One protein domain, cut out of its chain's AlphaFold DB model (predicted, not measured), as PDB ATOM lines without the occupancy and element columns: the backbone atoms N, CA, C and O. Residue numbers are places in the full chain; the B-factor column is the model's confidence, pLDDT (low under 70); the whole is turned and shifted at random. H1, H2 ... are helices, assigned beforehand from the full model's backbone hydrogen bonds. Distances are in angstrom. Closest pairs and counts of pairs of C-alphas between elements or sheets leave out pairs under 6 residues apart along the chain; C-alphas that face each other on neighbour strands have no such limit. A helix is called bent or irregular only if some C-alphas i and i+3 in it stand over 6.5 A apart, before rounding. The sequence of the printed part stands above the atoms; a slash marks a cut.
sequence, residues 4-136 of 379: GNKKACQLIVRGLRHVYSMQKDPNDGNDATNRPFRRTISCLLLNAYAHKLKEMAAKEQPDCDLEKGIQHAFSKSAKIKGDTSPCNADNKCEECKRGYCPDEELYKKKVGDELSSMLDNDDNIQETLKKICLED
ATOM      1  N   GLY A   4      22.656  -4.861 -48.674       90.75
ATOM      2  CA  GLY A   4      24.002  -4.674 -48.118       90.75
ATOM      3  C   GLY A   4      24.591  -3.293 -48.432       90.75
ATOM      4  O   GLY A   4      25.044  -2.580 -47.534       90.75
ATOM      5  N   ASN A   5      24.487  -2.827 -49.683       93.25
ATOM      6  CA  ASN A   5      24.909  -1.471 -50.058       93.25
ATOM      7  C   ASN A   5      24.116  -0.379 -49.323       93.25
ATOM      8  O   ASN A   5      24.687   0.641 -48.933       93.25
ATOM      9  N   LYS A   6      22.805  -0.567 -49.135       93.19
ATOM     10  CA  LYS A   6      21.955   0.378 -48.399       93.19
ATOM     11  C   LYS A   6      22.393   0.471 -46.937       93.19
ATOM     12  O   LYS A   6      22.536   1.578 -46.424       93.19
ATOM     13  N   LYS A   7      22.675  -0.662 -46.295       93.38
ATOM     14  CA  LYS A   7      23.173  -0.705 -44.914       93.38
ATOM     15  C   LYS A   7      24.554  -0.098 -44.767       93.38
ATOM     16  O   LYS A   7      24.755   0.729 -43.885       93.38
ATOM     17  N   ALA A   8      25.481  -0.441 -45.661       94.25
ATOM     18  CA  ALA A   8      26.817   0.144 -45.653       94.25
ATOM     19  C   ALA A   8      26.731   1.666 -45.799       94.25
ATOM     20  O   ALA A   8      27.362   2.401 -45.044       94.25
ATOM     21  N   CYS A   9      25.872   2.152 -46.700       96.69
ATOM     22  CA  CYS A   9      25.607   3.577 -46.831       96.69
ATOM     23  C   CYS A   9      25.083   4.183 -45.518       96.69
ATOM     24  O   CYS A   9      25.589   5.212 -45.084       96.69
ATOM     25  N   GLN A  10      24.094   3.561 -44.873       96.06
ATOM     26  CA  GLN A  10      23.516   4.057 -43.618       96.06
ATOM     27  C   GLN A  10      24.541   4.125 -42.481       96.06
ATOM     28  O   GLN A  10      24.611   5.146 -41.800       96.06
ATOM     29  N   LEU A  11      25.360   3.086 -42.306       95.69
ATOM     30  CA  LEU A  11      26.410   3.042 -41.284       95.69
ATOM     31  C   LEU A  11      27.436   4.158 -41.495       95.69
ATOM     32  O   LEU A  11      27.745   4.903 -40.568       95.69
ATOM     33  N   ILE A  12      27.906   4.340 -42.735       97.50
ATOM     34  CA  ILE A  12      28.857   5.411 -43.046       97.50
ATOM     35  C   ILE A  12      28.216   6.794 -42.876       97.50
ATOM     36  O   ILE A  12      28.859   7.690 -42.341       97.50
ATOM     37  N   VAL A  13      26.948   6.982 -43.260       97.88
ATOM     38  CA  VAL A  13      26.227   8.250 -43.041       97.88
ATOM     39  C   VAL A  13      26.082   8.564 -41.549       97.88
ATOM     40  O   VAL A  13      26.274   9.716 -41.164       97.88
ATOM     41  N   ARG A  14      25.782   7.570 -40.704       97.50
ATOM     42  CA  ARG A  14      25.737   7.740 -39.240       97.50
ATOM     43  C   ARG A  14      27.099   8.144 -38.689       97.50
ATOM     44  O   ARG A  14      27.181   9.134 -37.970       97.50
ATOM     45  N   GLY A  15      28.161   7.457 -39.107       96.62
ATOM     46  CA  GLY A  15      29.528   7.818 -38.736       96.62
ATOM     47  C   GLY A  15      29.899   9.241 -39.164       96.62
ATOM     48  O   GLY A  15      30.432  10.000 -38.362       96.62
ATOM     49  N   LEU A  16      29.559   9.649 -40.393       97.38
ATOM     50  CA  LEU A  16      29.779  11.020 -40.872       97.38
ATOM     51  C   LEU A  16      29.027  12.046 -40.018       97.38
ATOM     52  O   LEU A  16      29.609  13.054 -39.630       97.38
ATOM     53  N   ARG A  17      27.755  11.787 -39.687       97.31
ATOM     54  CA  ARG A  17      26.978  12.656 -38.792       97.31
ATOM     55  C   ARG A  17      27.633  12.771 -37.423       97.31
ATOM     56  O   ARG A  17      27.807  13.887 -36.960       97.31
ATOM     57  N   HIS A  18      28.054  11.655 -36.831       95.19
ATOM     58  CA  HIS A  18      28.727  11.655 -35.534       95.19
ATOM     59  C   HIS A  18      30.023  12.482 -35.559       95.19
ATOM     60  O   HIS A  18      30.235  13.327 -34.694       95.19
ATOM     61  N   VAL A  19      30.860  12.313 -36.593       94.81
ATOM     62  CA  VAL A  19      32.073  13.129 -36.793       94.81
ATOM     63  C   VAL A  19      31.728  14.623 -36.812       94.81
ATOM     64  O   VAL A  19      32.418  15.427 -36.189       94.81
ATOM     65  N   TYR A  20      30.658  15.014 -37.503       95.50
ATOM     66  CA  TYR A  20      30.278  16.420 -37.643       95.50
ATOM     67  C   TYR A  20      29.483  16.985 -36.463       95.50
ATOM     68  O   TYR A  20      29.502  18.198 -36.255       95.50
ATOM     69  N   SER A  21      28.832  16.137 -35.666       94.50
ATOM     70  CA  SER A  21      28.049  16.552 -34.502       94.50
ATOM     71  C   SER A  21      28.872  16.720 -33.229       94.50
ATOM     72  O   SER A  21      28.321  17.097 -32.198       94.50
ATOM     73  N   MET A  22      30.184  16.462 -33.277       90.00
ATOM     74  CA  MET A  22      31.073  16.664 -32.131       90.00
ATOM     75  C   MET A  22      31.027  18.123 -31.671       90.00
ATOM     76  O   MET A  22      31.464  19.033 -32.392       90.00
ATOM     77  N   GLN A  23      30.482  18.320 -30.471       84.94
ATOM     78  CA  GLN A  23      30.313  19.620 -29.839       84.94
ATOM     79  C   GLN A  23      31.599  20.098 -29.171       84.94
ATOM     80  O   GLN A  23      32.576  19.356 -29.051       84.94
ATOM     81  N   LYS A  24      31.578  21.366 -28.757       80.31
ATOM     82  CA  LYS A  24      32.584  21.912 -27.857       80.31
ATOM     83  C   LYS A  24      32.497  21.196 -26.514       80.31
ATOM     84  O   LYS A  24      31.405  21.099 -25.959       80.31
ATOM     85  N   ASP A  25      33.629  20.750 -25.990       77.88
ATOM     86  CA  ASP A  25      33.689  20.280 -24.610       77.88
ATOM     87  C   ASP A  25      33.805  21.501 -23.674       77.88
ATOM     88  O   ASP A  25      34.771  22.265 -23.779       77.88
ATOM     89  N   PRO A  26      32.814  21.760 -22.799       73.94
ATOM     90  CA  PRO A  26      32.838  22.917 -21.908       73.94
ATOM     91  C   PRO A  26      33.947  22.833 -20.850       73.94
ATOM     92  O   PRO A  26      34.336  23.869 -20.313       73.94
ATOM     93  N   ASN A  27      34.472  21.635 -20.574       78.88
ATOM     94  CA  ASN A  27      35.526  21.401 -19.588       78.88
ATOM     95  C   ASN A  27      36.929  21.371 -20.217       78.88
ATOM     96  O   ASN A  27      37.928  21.270 -19.503       78.88
ATOM     97  N   ASP A  28      37.019  21.468 -21.545       75.81
ATOM     98  CA  ASP A  28      38.281  21.479 -22.270       75.81
ATOM     99  C   ASP A  28      38.727  22.915 -22.572       75.81
ATOM    100  O   ASP A  28      38.264  23.568 -23.515       75.81
ATOM    101  N   GLY A  29      39.693  23.403 -21.789       71.62
ATOM    102  CA  GLY A  29      40.340  24.699 -22.023       71.62
ATOM    103  C   GLY A  29      41.008  24.821 -23.402       71.62
ATOM    104  O   GLY A  29      41.266  25.935 -23.851       71.62
ATOM    105  N   ASN A  30      41.236  23.699 -24.098       79.44
ATOM    106  CA  ASN A  30      41.845  23.611 -25.423       79.44
ATOM    107  C   ASN A  30      40.881  23.089 -26.507       79.44
ATOM    108  O   ASN A  30      41.340  22.619 -27.554       79.44
ATOM    109  N   ASP A  31      39.558  23.217 -26.324       79.12
ATOM    110  CA  ASP A  31      38.549  22.735 -27.287       79.12
ATOM    111  C   ASP A  31      38.817  23.184 -28.733       79.12
ATOM    112  O   ASP A  31      38.665  22.409 -29.679       79.12
ATOM    113  N   ALA A  32      39.287  24.424 -28.916       74.88
ATOM    114  CA  ALA A  32      39.596  24.983 -30.231       74.88
ATOM    115  C   ALA A  32      40.619  24.148 -31.027       74.88
ATOM    116  O   ALA A  32      40.586  24.169 -32.258       74.88
ATOM    117  N   THR A  33      41.492  23.413 -30.334       76.25
ATOM    118  CA  THR A  33      42.512  22.529 -30.913       76.25
ATOM    119  C   THR A  33      42.078  21.065 -30.847       76.25
ATOM    120  O   THR A  33      42.222  20.321 -31.820       76.25
ATOM    121  N   ASN A  34      41.498  20.647 -29.721       82.69
ATOM    122  CA  ASN A  34      41.148  19.254 -29.472       82.69
ATOM    123  C   ASN A  34      39.940  18.798 -30.292       82.69
ATOM    124  O   ASN A  34      39.928  17.671 -30.787       82.69
ATOM    125  N   ARG A  35      38.946  19.664 -30.514       86.75
ATOM    126  CA  ARG A  35      37.756  19.317 -31.298       86.75
ATOM    127  C   ARG A  35      38.088  19.018 -32.764       86.75
ATOM    128  O   ARG A  35      37.702  17.941 -33.224       86.75
ATOM    129  N   PRO A  36      38.833  19.865 -33.508       86.81
ATOM    130  CA  PRO A  36      39.311  19.500 -34.844       86.81
ATOM    131  C   PRO A  36      40.088  18.182 -34.852       86.81
ATOM    132  O   PRO A  36      39.817  17.316 -35.678       86.81
ATOM    133  N   PHE A  37      40.990  17.979 -33.888       86.00
ATOM    134  CA  PHE A  37      41.779  16.753 -33.790       86.00
ATOM    135  C   PHE A  37      40.917  15.495 -33.580       86.00
ATOM    136  O   PHE A  37      41.101  14.493 -34.275       86.00
ATOM    137  N   ARG A  38      39.920  15.553 -32.684       87.06
ATOM    138  CA  ARG A  38      38.956  14.462 -32.453       87.06
ATOM    139  C   ARG A  38      38.162  14.130 -33.713       87.06
ATOM    140  O   ARG A  38      38.020  12.953 -34.047       87.06
ATOM    141  N   ARG A  39      37.700  15.144 -34.453       90.00
ATOM    142  CA  ARG A  39      37.000  14.953 -35.736       90.00
ATOM    143  C   ARG A  39      37.902  14.280 -36.770       90.00
ATOM    144  O   ARG A  39      37.482  13.324 -37.418       90.00
ATOM    145  N   THR A  40      39.157  14.717 -36.869       89.12
ATOM    146  CA  THR A  40      40.177  14.142 -37.759       89.12
ATOM    147  C   THR A  40      40.429  12.664 -37.457       89.12
ATOM    148  O   THR A  40      40.374  11.836 -38.369       89.12
ATOM    149  N   ILE A  41      40.641  12.297 -36.188       87.00
ATOM    150  CA  ILE A  41      40.811  10.889 -35.781       87.00
ATOM    151  C   ILE A  41      39.542  10.078 -36.050       87.00
ATOM    152  O   ILE A  41      39.618   8.961 -36.558       87.00
ATOM    153  N   SER A  42      38.369  10.643 -35.780       90.75
ATOM    154  CA  SER A  42      37.097   9.951 -36.002       90.75
ATOM    155  C   SER A  42      36.838   9.698 -37.489       90.75
ATOM    156  O   SER A  42      36.390   8.619 -37.873       90.75
ATOM    157  N   CYS A  43      37.216  10.636 -38.362       92.50
ATOM    158  CA  CYS A  43      37.189  10.428 -39.807       92.50
ATOM    159  C   CYS A  43      38.167   9.332 -40.267       92.50
ATOM    160  O   CYS A  43      37.859   8.568 -41.192       92.50
ATOM    161  N   LEU A  44      39.341   9.228 -39.631       89.44
ATOM    162  CA  LEU A  44      40.292   8.145 -39.894       89.44
ATOM    163  C   LEU A  44      39.715   6.787 -39.498       89.44
ATOM    164  O   LEU A  44      39.775   5.851 -40.297       89.44
ATOM    165  N   LEU A  45      39.107   6.698 -38.312       90.81
ATOM    166  CA  LEU A  45      38.436   5.489 -37.836       90.81
ATOM    167  C   LEU A  45      37.305   5.078 -38.777       90.81
ATOM    168  O   LEU A  45      37.252   3.926 -39.200       90.81
ATOM    169  N   LEU A  46      36.472   6.026 -39.206       93.94
ATOM    170  CA  LEU A  46      35.403   5.767 -40.167       93.94
ATOM    171  C   LEU A  46      35.935   5.260 -41.520       93.94
ATOM    172  O   LEU A  46      35.344   4.379 -42.145       93.94
ATOM    173  N   ASN A  47      37.075   5.779 -41.982       91.19
ATOM    174  CA  ASN A  47      37.727   5.300 -43.202       91.19
ATOM    175  C   ASN A  47      38.324   3.893 -43.054       91.19
ATOM    176  O   ASN A  47      38.296   3.128 -44.028       91.19
ATOM    177  N   ALA A  48      38.857   3.560 -41.876       89.44
ATOM    178  CA  ALA A  48      39.328   2.219 -41.539       89.44
ATOM    179  C   ALA A  48      38.154   1.233 -41.459       89.44
ATOM    180  O   ALA A  48      38.200   0.176 -42.087       89.44
ATOM    181  N   TYR A  49      37.058   1.630 -40.815       90.81
ATOM    182  CA  TYR A  49      35.814   0.866 -40.757       90.81
ATOM    183  C   TYR A  49      35.252   0.582 -42.157       90.81
ATOM    184  O   TYR A  49      34.970  -0.565 -42.495       90.81
ATOM    185  N   ALA A  50      35.202   1.588 -43.037       92.75
ATOM    186  CA  ALA A  50      34.794   1.412 -44.432       92.75
ATOM    187  C   ALA A  50      35.698   0.438 -45.212       92.75
ATOM    188  O   ALA A  50      35.226  -0.297 -46.077       92.75
ATOM    189  N   HIS A  51      37.006   0.428 -44.934       88.56
ATOM    190  CA  HIS A  51      37.917  -0.559 -45.517       88.56
ATOM    191  C   HIS A  51      37.615  -1.966 -44.993       88.56
ATOM    192  O   HIS A  51      37.546  -2.904 -45.784       88.56
ATOM    193  N   LYS A  52      37.396  -2.103 -43.682       86.44
ATOM    194  CA  LYS A  52      37.109  -3.386 -43.043       86.44
ATOM    195  C   LYS A  52      35.786  -3.988 -43.517       86.44
ATOM    196  O   LYS A  52      35.750  -5.177 -43.809       86.44
ATOM    197  N   LEU A  53      34.749  -3.164 -43.693       89.69
ATOM    198  CA  LEU A  53      33.476  -3.557 -44.313       89.69
ATOM    199  C   LEU A  53      33.692  -4.243 -45.661       89.69
ATOM    200  O   LEU A  53      33.184  -5.334 -45.894       89.69
ATOM    201  N   LYS A  54      34.486  -3.619 -46.534       87.62
ATOM    202  CA  LYS A  54      34.789  -4.164 -47.859       87.62
ATOM    203  C   LYS A  54      35.595  -5.461 -47.786       87.62
ATOM    204  O   LYS A  54      35.312  -6.396 -48.523       87.62
ATOM    205  N   GLU A  55      36.616  -5.491 -46.936       86.12
ATOM    206  CA  GLU A  55      37.503  -6.646 -46.780       86.12
ATOM    207  C   GLU A  55      36.750  -7.874 -46.258       86.12
ATOM    208  O   GLU A  55      36.885  -8.959 -46.817       86.12
ATOM    209  N   MET A  56      35.913  -7.687 -45.236       84.25
ATOM    210  CA  MET A  56      35.095  -8.754 -44.660       84.25
ATOM    211  C   MET A  56      34.031  -9.235 -45.641       84.25
ATOM    212  O   MET A  56      33.893 -10.439 -45.823       84.25
ATOM    213  N   ALA A  57      33.335  -8.323 -46.326       86.62
ATOM    214  CA  ALA A  57      32.356  -8.704 -47.340       86.62
ATOM    215  C   ALA A  57      33.001  -9.563 -48.438       86.62
ATOM    216  O   ALA A  57      32.542 -10.667 -48.691       86.62
ATOM    217  N   ALA A  58      34.141  -9.130 -48.989       85.31
ATOM    218  CA  ALA A  58      34.860  -9.890 -50.012       85.31
ATOM    219  C   ALA A  58      35.362 -11.264 -49.529       85.31
ATOM    220  O   ALA A  58      35.512 -12.176 -50.340       85.31
ATOM    221  N   LYS A  59      35.653 -11.410 -48.230       84.06
ATOM    222  CA  LYS A  59      36.131 -12.662 -47.634       84.06
ATOM    223  C   LYS A  59      34.995 -13.643 -47.336       84.06
ATOM    224  O   LYS A  59      35.139 -14.828 -47.609       84.06
ATOM    225  N   GLU A  60      33.907 -13.159 -46.746       82.19
ATOM    226  CA  GLU A  60      32.816 -13.998 -46.238       82.19
ATOM    227  C   GLU A  60      31.734 -14.246 -47.307       82.19
ATOM    228  O   GLU A  60      31.124 -15.313 -47.328       82.19
ATOM    229  N   GLN A  61      31.498 -13.286 -48.210       82.56
ATOM    230  CA  GLN A  61      30.516 -13.378 -49.297       82.56
ATOM    231  C   GLN A  61      30.999 -12.647 -50.563       82.56
ATOM    232  O   GLN A  61      30.738 -11.453 -50.720       82.56
ATOM    233  N   PRO A  62      31.642 -13.349 -51.513       78.81
ATOM    234  CA  PRO A  62      32.215 -12.745 -52.721       78.81
ATOM    235  C   PRO A  62      31.224 -11.920 -53.560       78.81
ATOM    236  O   PRO A  62      31.628 -10.944 -54.193       78.81
ATOM    237  N   ASP A  63      29.938 -12.281 -53.533       82.44
ATOM    238  CA  ASP A  63      28.870 -11.597 -54.273       82.44
ATOM    239  C   ASP A  63      28.341 -10.335 -53.563       82.44
ATOM    240  O   ASP A  63      27.627  -9.521 -54.156       82.44
ATOM    241  N   CYS A  64      28.710 -10.126 -52.295       85.06
ATOM    242  CA  CYS A  64      28.344  -8.943 -51.526       85.06
ATOM    243  C   CYS A  64      29.323  -7.787 -51.787       85.06
ATOM    244  O   CYS A  64      30.262  -7.536 -51.029       85.06
ATOM    245  N   ASP A  65      29.092  -7.030 -52.859       89.94
ATOM    246  CA  ASP A  65      29.846  -5.799 -53.122       89.94
ATOM    247  C   ASP A  65      29.217  -4.588 -52.414       89.94
ATOM    248  O   ASP A  65      28.150  -4.109 -52.800       89.94
ATOM    249  N   LEU A  66      29.909  -4.059 -51.400       92.31
ATOM    250  CA  LEU A  66      29.497  -2.883 -50.620       92.31
ATOM    251  C   LEU A  66      30.052  -1.548 -51.152       92.31
ATOM    252  O   LEU A  66      29.746  -0.487 -50.595       92.31
ATOM    253  N   GLU A  67      30.891  -1.562 -52.195       91.56
ATOM    254  CA  GLU A  67      31.623  -0.371 -52.645       91.56
ATOM    255  C   GLU A  67      30.667   0.756 -53.055       91.56
ATOM    256  O   GLU A  67      30.906   1.915 -52.713       91.56
ATOM    257  N   LYS A  68      29.552   0.434 -53.725       93.94
ATOM    258  CA  LYS A  68      28.565   1.438 -54.163       93.94
ATOM    259  C   LYS A  68      27.936   2.164 -52.971       93.94
ATOM    260  O   LYS A  68      27.787   3.382 -53.011       93.94
ATOM    261  N   GLY A  69      27.593   1.436 -51.910       95.44
ATOM    262  CA  GLY A  69      27.065   1.956 -50.646       95.44
ATOM    263  C   GLY A  69      28.027   2.905 -49.958       95.44
ATOM    264  O   GLY A  69      27.678   4.043 -49.639       95.44
ATOM    265  N   ILE A  70      29.265   2.446 -49.795       95.44
ATOM    266  CA  ILE A  70      30.335   3.204 -49.151       95.44
ATOM    267  C   ILE A  70      30.645   4.478 -49.947       95.44
ATOM    268  O   ILE A  70      30.682   5.571 -49.379       95.44
ATOM    269  N   GLN A  71      30.844   4.367 -51.264       95.75
ATOM    270  CA  GLN A  71      31.132   5.519 -52.122       95.75
ATOM    271  C   GLN A  71      29.986   6.524 -52.124       95.75
ATOM    272  O   GLN A  71      30.232   7.727 -52.030       95.75
ATOM    273  N   HIS A  72      28.740   6.048 -52.183       96.75
ATOM    274  CA  HIS A  72      27.583   6.929 -52.147       96.75
ATOM    275  C   HIS A  72      27.537   7.746 -50.851       96.75
ATOM    276  O   HIS A  72      27.395   8.966 -50.920       96.75
ATOM    277  N   ALA A  73      27.745   7.120 -49.690       97.69
ATOM    278  CA  ALA A  73      27.768   7.829 -48.411       97.69
ATOM    279  C   ALA A  73      28.843   8.927 -48.365       97.69
ATOM    280  O   ALA A  73      28.531  10.082 -48.070       97.69
ATOM    281  N   PHE A  74      30.088   8.610 -48.737       97.44
ATOM    282  CA  PHE A  74      31.161   9.612 -48.772       97.44
ATOM    283  C   PHE A  74      30.932  10.698 -49.833       97.44
ATOM    284  O   PHE A  74      31.308  11.843 -49.601       97.44
ATOM    285  N   SER A  75      30.269  10.399 -50.957       97.38
ATOM    286  CA  SER A  75      29.908  11.422 -51.955       97.38
ATOM    287  C   SER A  75      28.932  12.477 -51.414       97.38
ATOM    288  O   SER A  75      28.847  13.580 -51.948       97.38
ATOM    289  N   LYS A  76      28.200  12.153 -50.340       98.06
ATOM    290  CA  LYS A  76      27.288  13.072 -49.647       98.06
ATOM    291  C   LYS A  76      27.935  13.762 -48.447       98.06
ATOM    292  O   LYS A  76      27.255  14.537 -47.784       98.06
ATOM    293  N   SER A  77      29.222  13.532 -48.181       97.00
ATOM    294  CA  SER A  77      29.908  14.024 -46.983       97.00
ATOM    295  C   SER A  77      29.831  15.544 -46.827       97.00
ATOM    296  O   SER A  77      29.423  16.015 -45.769       97.00
ATOM    297  N   ALA A  78      30.102  16.312 -47.888       96.56
ATOM    298  CA  ALA A  78      29.955  17.769 -47.876       96.56
ATOM    299  C   ALA A  78      28.531  18.231 -47.520       96.56
ATOM    300  O   ALA A  78      28.364  19.143 -46.713       96.56
ATOM    301  N   LYS A  79      27.502  17.573 -48.077       97.75
ATOM    302  CA  LYS A  79      26.102  17.878 -47.756       97.75
ATOM    303  C   LYS A  79      25.795  17.551 -46.294       97.75
ATOM    304  O   LYS A  79      25.273  18.391 -45.580       97.75
ATOM    305  N   ILE A  80      26.182  16.361 -45.832       98.00
ATOM    306  CA  ILE A  80      25.979  15.939 -44.439       98.00
ATOM    307  C   ILE A  80      26.681  16.910 -43.482       98.00
ATOM    308  O   ILE A  80      26.102  17.255 -42.459       98.00
ATOM    309  N   LYS A  81      27.878  17.401 -43.826       96.44
ATOM    310  CA  LYS A  81      28.583  18.439 -43.063       96.44
ATOM    311  C   LYS A  81      27.751  19.719 -42.951       96.44
ATOM    312  O   LYS A  81      27.599  20.241 -41.854       96.44
ATOM    313  N   GLY A  82      27.213  20.200 -44.075       96.56
ATOM    314  CA  GLY A  82      26.361  21.394 -44.127       96.56
ATOM    315  C   GLY A  82      25.027  21.236 -43.392       96.56
ATOM    316  O   GLY A  82      24.497  22.215 -42.886       96.56
ATOM    317  N   ASP A  83      24.532  20.006 -43.264       96.56
ATOM    318  CA  ASP A  83      23.271  19.694 -42.583       96.56
ATOM    319  C   ASP A  83      23.461  19.341 -41.089       96.56
ATOM    320  O   ASP A  83      22.477  19.122 -40.382       96.56
ATOM    321  N   THR A  84      24.701  19.247 -40.583       95.94
ATOM    322  CA  THR A  84      24.983  18.755 -39.220       95.94
ATOM    323  C   THR A  84      25.585  19.843 -38.336       95.94
ATOM    324  O   THR A  84      26.709  20.291 -38.558       95.94
ATOM    325  N   SER A  85      24.863  20.229 -37.284       92.62
ATOM    326  CA  SER A  85      25.374  21.114 -36.230       92.62
ATOM    327  C   SER A  85      26.374  20.392 -35.321       92.62
ATOM    328  O   SER A  85      26.133  19.227 -35.004       92.62
ATOM    329  N   PRO A  86      27.472  21.044 -34.882       91.38
ATOM    330  CA  PRO A  86      27.808  22.460 -35.109       91.38
ATOM    331  C   PRO A  86      28.599  22.733 -36.402       91.38
ATOM    332  O   PRO A  86      28.921  23.881 -36.697       91.38
ATOM    333  N   CYS A  87      28.947  21.703 -37.178       92.56
ATOM    334  CA  CYS A  87      29.747  21.847 -38.400       92.56
ATOM    335  C   CYS A  87      29.082  22.659 -39.520       92.56
ATOM    336  O   CYS A  87      29.792  23.212 -40.359       92.56
ATOM    337  N   ASN A  88      27.755  22.773 -39.515       92.56
ATOM    338  CA  ASN A  88      27.004  23.632 -40.427       92.56
ATOM    339  C   ASN A  88      27.327  25.130 -40.259       92.56
ATOM    340  O   ASN A  88      27.171  25.887 -41.214       92.56
ATOM    341  N   ALA A  89      27.805  25.546 -39.082       88.25
ATOM    342  CA  ALA A  89      28.176  26.925 -38.764       88.25
ATOM    343  C   ALA A  89      29.678  27.102 -38.447       88.25
ATOM    344  O   ALA A  89      30.135  28.215 -38.188       88.25
ATOM    345  N   ASP A  90      30.465  26.020 -38.449       83.19
ATOM    346  CA  ASP A  90      31.877  26.025 -38.055       83.19
ATOM    347  C   ASP A  90      32.813  25.981 -39.273       83.19
ATOM    348  O   ASP A  90      33.043  24.929 -39.876       83.19
ATOM    349  N   ASN A  91      33.438  27.120 -39.581       78.25
ATOM    350  CA  ASN A  91      34.407  27.252 -40.677       78.25
ATOM    351  C   ASN A  91      35.673  26.391 -40.490       78.25
ATOM    352  O   ASN A  91      36.398  26.157 -41.455       78.25
ATOM    353  N   LYS A  92      35.945  25.902 -39.271       82.06
ATOM    354  CA  LYS A  92      37.077  25.009 -38.966       82.06
ATOM    355  C   LYS A  92      36.713  23.529 -39.115       82.06
ATOM    356  O   LYS A  92      37.544  22.661 -38.857       82.06
ATOM    357  N   CYS A  93      35.474  23.217 -39.497       88.75
ATOM    358  CA  CYS A  93      35.054  21.847 -39.735       88.75
ATOM    359  C   CYS A  93      35.475  21.376 -41.133       88.75
ATOM    360  O   CYS A  93      34.890  21.763 -42.153       88.75
ATOM    361  N   GLU A  94      36.493  20.520 -41.188       90.62
ATOM    362  CA  GLU A  94      36.944  19.888 -42.427       90.62
ATOM    363  C   GLU A  94      35.982  18.797 -42.903       90.62
ATOM    364  O   GLU A  94      35.324  18.119 -42.117       90.62
ATOM    365  N   GLU A  95      35.906  18.605 -44.221       93.69
ATOM    366  CA  GLU A  95      35.132  17.512 -44.806       93.69
ATOM    367  C   GLU A  95      35.868  16.171 -44.647       93.69
ATOM    368  O   GLU A  95      36.985  15.988 -45.138       93.69
ATOM    369  N   CYS A  96      35.195  15.192 -44.043       94.25
ATOM    370  CA  CYS A  96      35.646  13.812 -43.976       94.25
ATOM    371  C   CYS A  96      35.454  13.104 -45.326       94.25
ATOM    372  O   CYS A  96      34.345  12.716 -45.704       94.25
ATOM    373  N   LYS A  97      36.548  12.920 -46.069       92.81
ATOM    374  CA  LYS A  97      36.540  12.306 -47.406       92.81
ATOM    375  C   LYS A  97      36.902  10.822 -47.367       92.81
ATOM    376  O   LYS A  97      37.586  10.342 -46.461       92.81
ATOM    377  N   ARG A  98      36.508  10.081 -48.407       90.69
ATOM    378  CA  ARG A  98      37.017   8.719 -48.621       90.69
ATOM    379  C   ARG A  98      38.523   8.775 -48.895       90.69
ATOM    380  O   ARG A  98      38.971   9.513 -49.768       90.69
ATOM    381  N   GLY A  99      39.301   7.977 -48.170       77.00
ATOM    382  CA  GLY A  99      40.762   7.983 -48.266       77.00
ATOM    383  C   GLY A  99      41.412   9.191 -47.588       77.00
ATOM    384  O   GLY A  99      42.543   9.534 -47.930       77.00
ATOM    385  N   TYR A 100      40.702   9.841 -46.660       70.00
ATOM    386  CA  TYR A 100      41.273  10.845 -45.769       70.00
ATOM    387  C   TYR A 100      42.387  10.191 -44.936       70.00
ATOM    388  O   TYR A 100      42.144   9.228 -44.213       70.00
ATOM    389  N   CYS A 101      43.618  10.671 -45.116       65.06
ATOM    390  CA  CYS A 101      44.831  10.209 -44.442       65.06
ATOM    391  C   CYS A 101      45.694  11.463 -44.174       65.06
ATOM    392  O   CYS A 101      46.493  11.821 -45.046       65.06
ATOM    393  N   PRO A 102      45.517  12.182 -43.051       52.19
ATOM    394  CA  PRO A 102      46.428  13.251 -42.668       52.19
ATOM    395  C   PRO A 102      47.773  12.611 -42.295       52.19
ATOM    396  O   PRO A 102      47.810  11.608 -41.586       52.19
ATOM    397  N   ASP A 103      48.851  13.137 -42.875       55.28
ATOM    398  CA  ASP A 103      50.234  12.652 -42.787       55.28
ATOM    399  C   ASP A 103      50.452  11.134 -42.947       55.28
ATOM    400  O   ASP A 103      50.336  10.320 -42.027       55.28
ATOM    401  N   GLU A 104      50.904  10.742 -44.144       55.50
ATOM    402  CA  GLU A 104      51.171   9.343 -44.493       55.50
ATOM    403  C   GLU A 104      52.153   8.631 -43.550       55.50
ATOM    404  O   GLU A 104      52.089   7.407 -43.433       55.50
ATOM    405  N   GLU A 105      53.089   9.338 -42.915       57.31
ATOM    406  CA  GLU A 105      54.059   8.720 -42.003       57.31
ATOM    407  C   GLU A 105      53.485   8.427 -40.615       57.31
ATOM    408  O   GLU A 105      53.848   7.406 -40.020       57.31
ATOM    409  N   LEU A 106      52.578   9.280 -40.132       52.97
ATOM    410  CA  LEU A 106      51.941   9.171 -38.819       52.97
ATOM    411  C   LEU A 106      50.887   8.056 -38.835       52.97
ATOM    412  O   LEU A 106      50.862   7.191 -37.957       52.97
ATOM    413  N   TYR A 107      50.131   7.979 -39.935       58.06
ATOM    414  CA  TYR A 107      49.197   6.889 -40.204       58.06
ATOM    415  C   TYR A 107      49.890   5.513 -40.314       58.06
ATOM    416  O   TYR A 107      49.402   4.521 -39.773       58.06
ATOM    417  N   LYS A 108      51.050   5.430 -40.992       55.75
ATOM    418  CA  LYS A 108      51.743   4.163 -41.333       55.75
ATOM    419  C   LYS A 108      52.495   3.474 -40.190       55.75
ATOM    420  O   LYS A 108      52.968   2.358 -40.412       55.75
ATOM    421  N   LYS A 109      52.734   4.132 -39.052       59.47
ATOM    422  CA  LYS A 109      53.649   3.598 -38.023       59.47
ATOM    423  C   LYS A 109      52.960   3.051 -36.770       59.47
ATOM    424  O   LYS A 109      53.571   2.192 -36.145       59.47
ATOM    425  N   LYS A 110      51.774   3.551 -36.395       65.50
ATOM    426  CA  LYS A 110      51.049   3.129 -35.173       65.50
ATOM    427  C   LYS A 110      49.531   3.245 -35.299       65.50
ATOM    428  O   LYS A 110      48.824   2.286 -35.033       65.50
ATOM    429  N   VAL A 111      49.053   4.389 -35.791       71.00
ATOM    430  CA  VAL A 111      47.621   4.724 -35.801       71.00
ATOM    431  C   VAL A 111      46.805   3.721 -36.621       71.00
ATOM    432  O   VAL A 111      45.797   3.226 -36.141       71.00
ATOM    433  N   GLY A 112      47.246   3.355 -37.827       70.75
ATOM    434  CA  GLY A 112      46.502   2.400 -38.655       70.75
ATOM    435  C   GLY A 112      46.388   0.994 -38.051       70.75
ATOM    436  O   GLY A 112      45.336   0.367 -38.178       70.75
ATOM    437  N   ASP A 113      47.445   0.508 -37.398       75.44
ATOM    438  CA  ASP A 113      47.459  -0.822 -36.774       75.44
ATOM    439  C   ASP A 113      46.606  -0.825 -35.499       75.44
ATOM    440  O   ASP A 113      45.827  -1.748 -35.282       75.44
ATOM    441  N   GLU A 114      46.682   0.247 -34.708       81.94
ATOM    442  CA  GLU A 114      45.860   0.450 -33.513       81.94
ATOM    443  C   GLU A 114      44.372   0.548 -33.871       81.94
ATOM    444  O   GLU A 114      43.575  -0.220 -33.343       81.94
ATOM    445  N   LEU A 115      44.002   1.372 -34.861       82.38
ATOM    446  CA  LEU A 115      42.625   1.442 -35.367       82.38
ATOM    447  C   LEU A 115      42.129   0.079 -35.859       82.38
ATOM    448  O   LEU A 115      40.995  -0.294 -35.585       82.38
ATOM    449  N   SER A 116      42.965  -0.668 -36.584       79.31
ATOM    450  CA  SER A 116      42.584  -1.998 -37.072       79.31
ATOM    451  C   SER A 116      42.361  -2.965 -35.910       79.31
ATOM    452  O   SER A 116      41.346  -3.651 -35.885       79.31
ATOM    453  N   SER A 117      43.250  -2.955 -34.912       84.88
ATOM    454  CA  SER A 117      43.107  -3.770 -33.705       84.88
ATOM    455  C   SER A 117      41.841  -3.429 -32.923       84.88
ATOM    456  O   SER A 117      41.189  -4.336 -32.422       84.88
ATOM    457  N   MET A 118      41.471  -2.150 -32.816       85.19
ATOM    458  CA  MET A 118      40.236  -1.744 -32.139       85.19
ATOM    459  C   MET A 118      38.996  -2.270 -32.861       85.19
ATOM    460  O   MET A 118      38.072  -2.747 -32.216       85.19
ATOM    461  N   LEU A 119      38.993  -2.229 -34.197       87.19
ATOM    462  CA  LEU A 119      37.899  -2.781 -34.998       87.19
ATOM    463  C   LEU A 119      37.832  -4.314 -34.923       87.19
ATOM    464  O   LEU A 119      36.749  -4.883 -35.029       87.19
ATOM    465  N   ASP A 120      38.976  -4.981 -34.777       85.69
ATOM    466  CA  ASP A 120      39.065  -6.442 -34.685       85.69
ATOM    467  C   ASP A 120      38.671  -6.991 -33.312       85.69
ATOM    468  O   ASP A 120      38.114  -8.083 -33.241       85.69
ATOM    469  N   ASN A 121      38.911  -6.226 -32.249       87.19
ATOM    470  CA  ASN A 121      38.632  -6.640 -30.874       87.19
ATOM    471  C   ASN A 121      37.217  -6.282 -30.388       87.19
ATOM    472  O   ASN A 121      36.872  -6.619 -29.260       87.19
ATOM    473  N   ASP A 122      36.416  -5.582 -31.194       87.44
ATOM    474  CA  ASP A 122      35.048  -5.208 -30.830       87.44
ATOM    475  C   ASP A 122      34.027  -6.180 -31.443       87.44
ATOM    476  O   ASP A 122      33.807  -6.209 -32.659       87.44
ATOM    477  N   ASP A 123      33.384  -6.976 -30.587       87.94
ATOM    478  CA  ASP A 123      32.434  -8.011 -31.006       87.94
ATOM    479  C   ASP A 123      31.210  -7.438 -31.734       87.94
ATOM    480  O   ASP A 123      30.728  -8.038 -32.699       87.94
ATOM    481  N   ASN A 124      30.739  -6.252 -31.337       87.56
ATOM    482  CA  ASN A 124      29.577  -5.598 -31.943       87.56
ATOM    483  C   ASN A 124      29.885  -5.155 -33.381       87.56
ATOM    484  O   ASN A 124      29.071  -5.319 -34.303       87.56
ATOM    485  N   ILE A 125      31.091  -4.622 -33.595       86.19
ATOM    486  CA  ILE A 125      31.609  -4.301 -34.922       86.19
ATOM    487  C   ILE A 125      31.731  -5.575 -35.750       86.19
ATOM    488  O   ILE A 125      31.213  -5.618 -36.866       86.19
ATOM    489  N   GLN A 126      32.370  -6.619 -35.221       86.00
ATOM    490  CA  GLN A 126      32.558  -7.880 -35.943       86.00
ATOM    491  C   GLN A 126      31.228  -8.529 -36.328       86.00
ATOM    492  O   GLN A 126      31.079  -9.035 -37.443       86.00
ATOM    493  N   GLU A 127      30.232  -8.484 -35.451       87.00
ATOM    494  CA  GLU A 127      28.894  -8.987 -35.732       87.00
ATOM    495  C   GLU A 127      28.206  -8.181 -36.841       87.00
ATOM    496  O   GLU A 127      27.666  -8.759 -37.789       87.00
ATOM    497  N   THR A 128      28.292  -6.850 -36.786       86.56
ATOM    498  CA  THR A 128      27.771  -5.966 -37.839       86.56
ATOM    499  C   THR A 128      28.434  -6.261 -39.186       86.56
ATOM    500  O   THR A 128      27.748  -6.379 -40.204       86.56
ATOM    501  N   LEU A 129      29.759  -6.444 -39.193       83.50
ATOM    502  CA  LEU A 129      30.547  -6.778 -40.381       83.50
ATOM    503  C   LEU A 129      30.134  -8.129 -40.988       83.50
ATOM    504  O   LEU A 129      30.067  -8.243 -42.209       83.50
ATOM    505  N   LYS A 130      29.813  -9.130 -40.158       83.62
ATOM    506  CA  LYS A 130      29.334 -10.450 -40.610       83.62
ATOM    507  C   LYS A 130      27.908 -10.391 -41.167       83.62
ATOM    508  O   LYS A 130      27.610 -11.016 -42.181       83.62
ATOM    509  N   LYS A 131      27.012  -9.637 -40.520       86.31
ATOM    510  CA  LYS A 131      25.574  -9.609 -40.853       86.31
ATOM    511  C   LYS A 131      25.213  -8.728 -42.041       86.31
ATOM    512  O   LYS A 131      24.173  -8.955 -42.657       86.31
ATOM    513  N   ILE A 132      26.041  -7.738 -42.383       86.88
ATOM    514  CA  ILE A 132      25.687  -6.731 -43.392       86.88
ATOM    515  C   ILE A 132      25.341  -7.331 -44.763       86.88
ATOM    516  O   ILE A 132      24.490  -6.782 -45.460       86.88
ATOM    517  N   CYS A 133      25.949  -8.471 -45.093       81.81
ATOM    518  CA  CYS A 133      25.727  -9.224 -46.325       81.81
ATOM    519  C   CYS A 133      24.723 -10.383 -46.162       81.81
ATOM    520  O   CYS A 133      24.059 -10.774 -47.116       81.81
ATOM    521  N   LEU A 134      24.549 -10.918 -44.946       77.12
ATOM    522  CA  LEU A 134      23.675 -12.073 -44.688       77.12
ATOM    523  C   LEU A 134      22.181 -11.758 -44.836       77.12
ATOM    524  O   LEU A 134      21.389 -12.647 -45.146       77.12
ATOM    525  N   GLU A 135      21.783 -10.502 -44.648       63.41
ATOM    526  CA  GLU A 135      20.379 -10.110 -44.804       63.41
ATOM    527  C   GLU A 135      19.938  -9.948 -46.268       63.41
ATOM    528  O   GLU A 135      18.737  -9.932 -46.518       63.41
ATOM    529  N   ASP A 136      20.863  -9.941 -47.237       54.81
ATOM    530  CA  ASP A 136      20.509  -9.983 -48.664       54.81
ATOM    531  C   ASP A 136      19.850 -11.333 -49.033       54.81
ATOM    532  O   ASP A 136      18.980 -11.392 -49.906       54.81
TER     533      ASP A 136
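Overview. This is residues 4 to 136 of the 379 residues of the protein "SICA antigen" of Plasmodium coatneyi (UniProt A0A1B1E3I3). A long helix, H2, runs the length of the domain and pairs with H1 as a helical hairpin; H3 and H4 pack on H1, while H5 crosses H2 on the side away from H1. H6 packs where H1 begins and H2 ends, and a long link, residues 84 to 103, leads from H4 to H5. The printed part has 133 residues, with six named helices, H1 to H6 in order, and no named strand: the class is all helix. It is compact, with a radius of gyration of the C-alphas of 15.4 A and spans of 48 by 33 by 25 A.

Along the chain. Find C-alpha 4 at (24.002, -4.674, -48.118); from there H1, residues 4 to 21, runs 25.5 A. H2, residues 31 to 60, starts at C-alpha 31 at (38.549, 22.735, -27.287) and runs 41.7 A; it is neither bent nor irregular, but only just: C-alphas 32 and 35 are 6.1 A apart. Next come H3, residues 67 to 75, and H4, residues 77 to 83. H5, residues 104 to 120, spans 22.2 A; it is irregular, with C-alphas 109 and 112 7.3 A apart, and has a kink of 48 degrees near residue 111. H6, residues 123 to 134, is only just irregular, with C-alphas 130 and 133 6.9 A apart, and ends at C-alpha 134 at (23.675, -12.073, -44.688).

Arrangement. Begin at H1, the hub, which touches four helices. It touches H2 at a shallow tilt of 10 degrees, opposite ways; the closest C-alphas, of Val 19 and Arg 39, are 5.4 A apart. H3 touches H1 the same way at a shallow tilt of 27 degrees, closest at the C-alphas of Asn 5 and Gly 69, 4.1 A. H4 touches residues 13 to 20 of H1, closest at Tyr 20 and Lys 81, whose C-alphas are 6.0 A apart. H5 touches H2 at a steep tilt of 62 degrees, with the closest C-alphas, of Leu 45 and Leu 115, 6.3 A apart. H6 touches H2, closest at the C-alphas of Leu 53 and Leu 129, 5.9 A. H6 also touches H1, closest at the C-alphas of Gly 4 and Cys 133, 5.2 A. H1 and H5 are apart. Every O i to N i+4 pair is within hydrogen-bond range in H1, H3 and H4; the counts are 25 of 26 in H2, 8 of 13 in H5 and 6 of 8 in H6.

Size, cuts and confidence. Look to Gly 29 and Asp 63 for the two C-alphas farthest apart, 49.9 A. The printed part has no cut. The link H4 to H5 is long. Mean pLDDT of the printed part is 85.5; residues 101 to 110 and 135 to 136 are under 70.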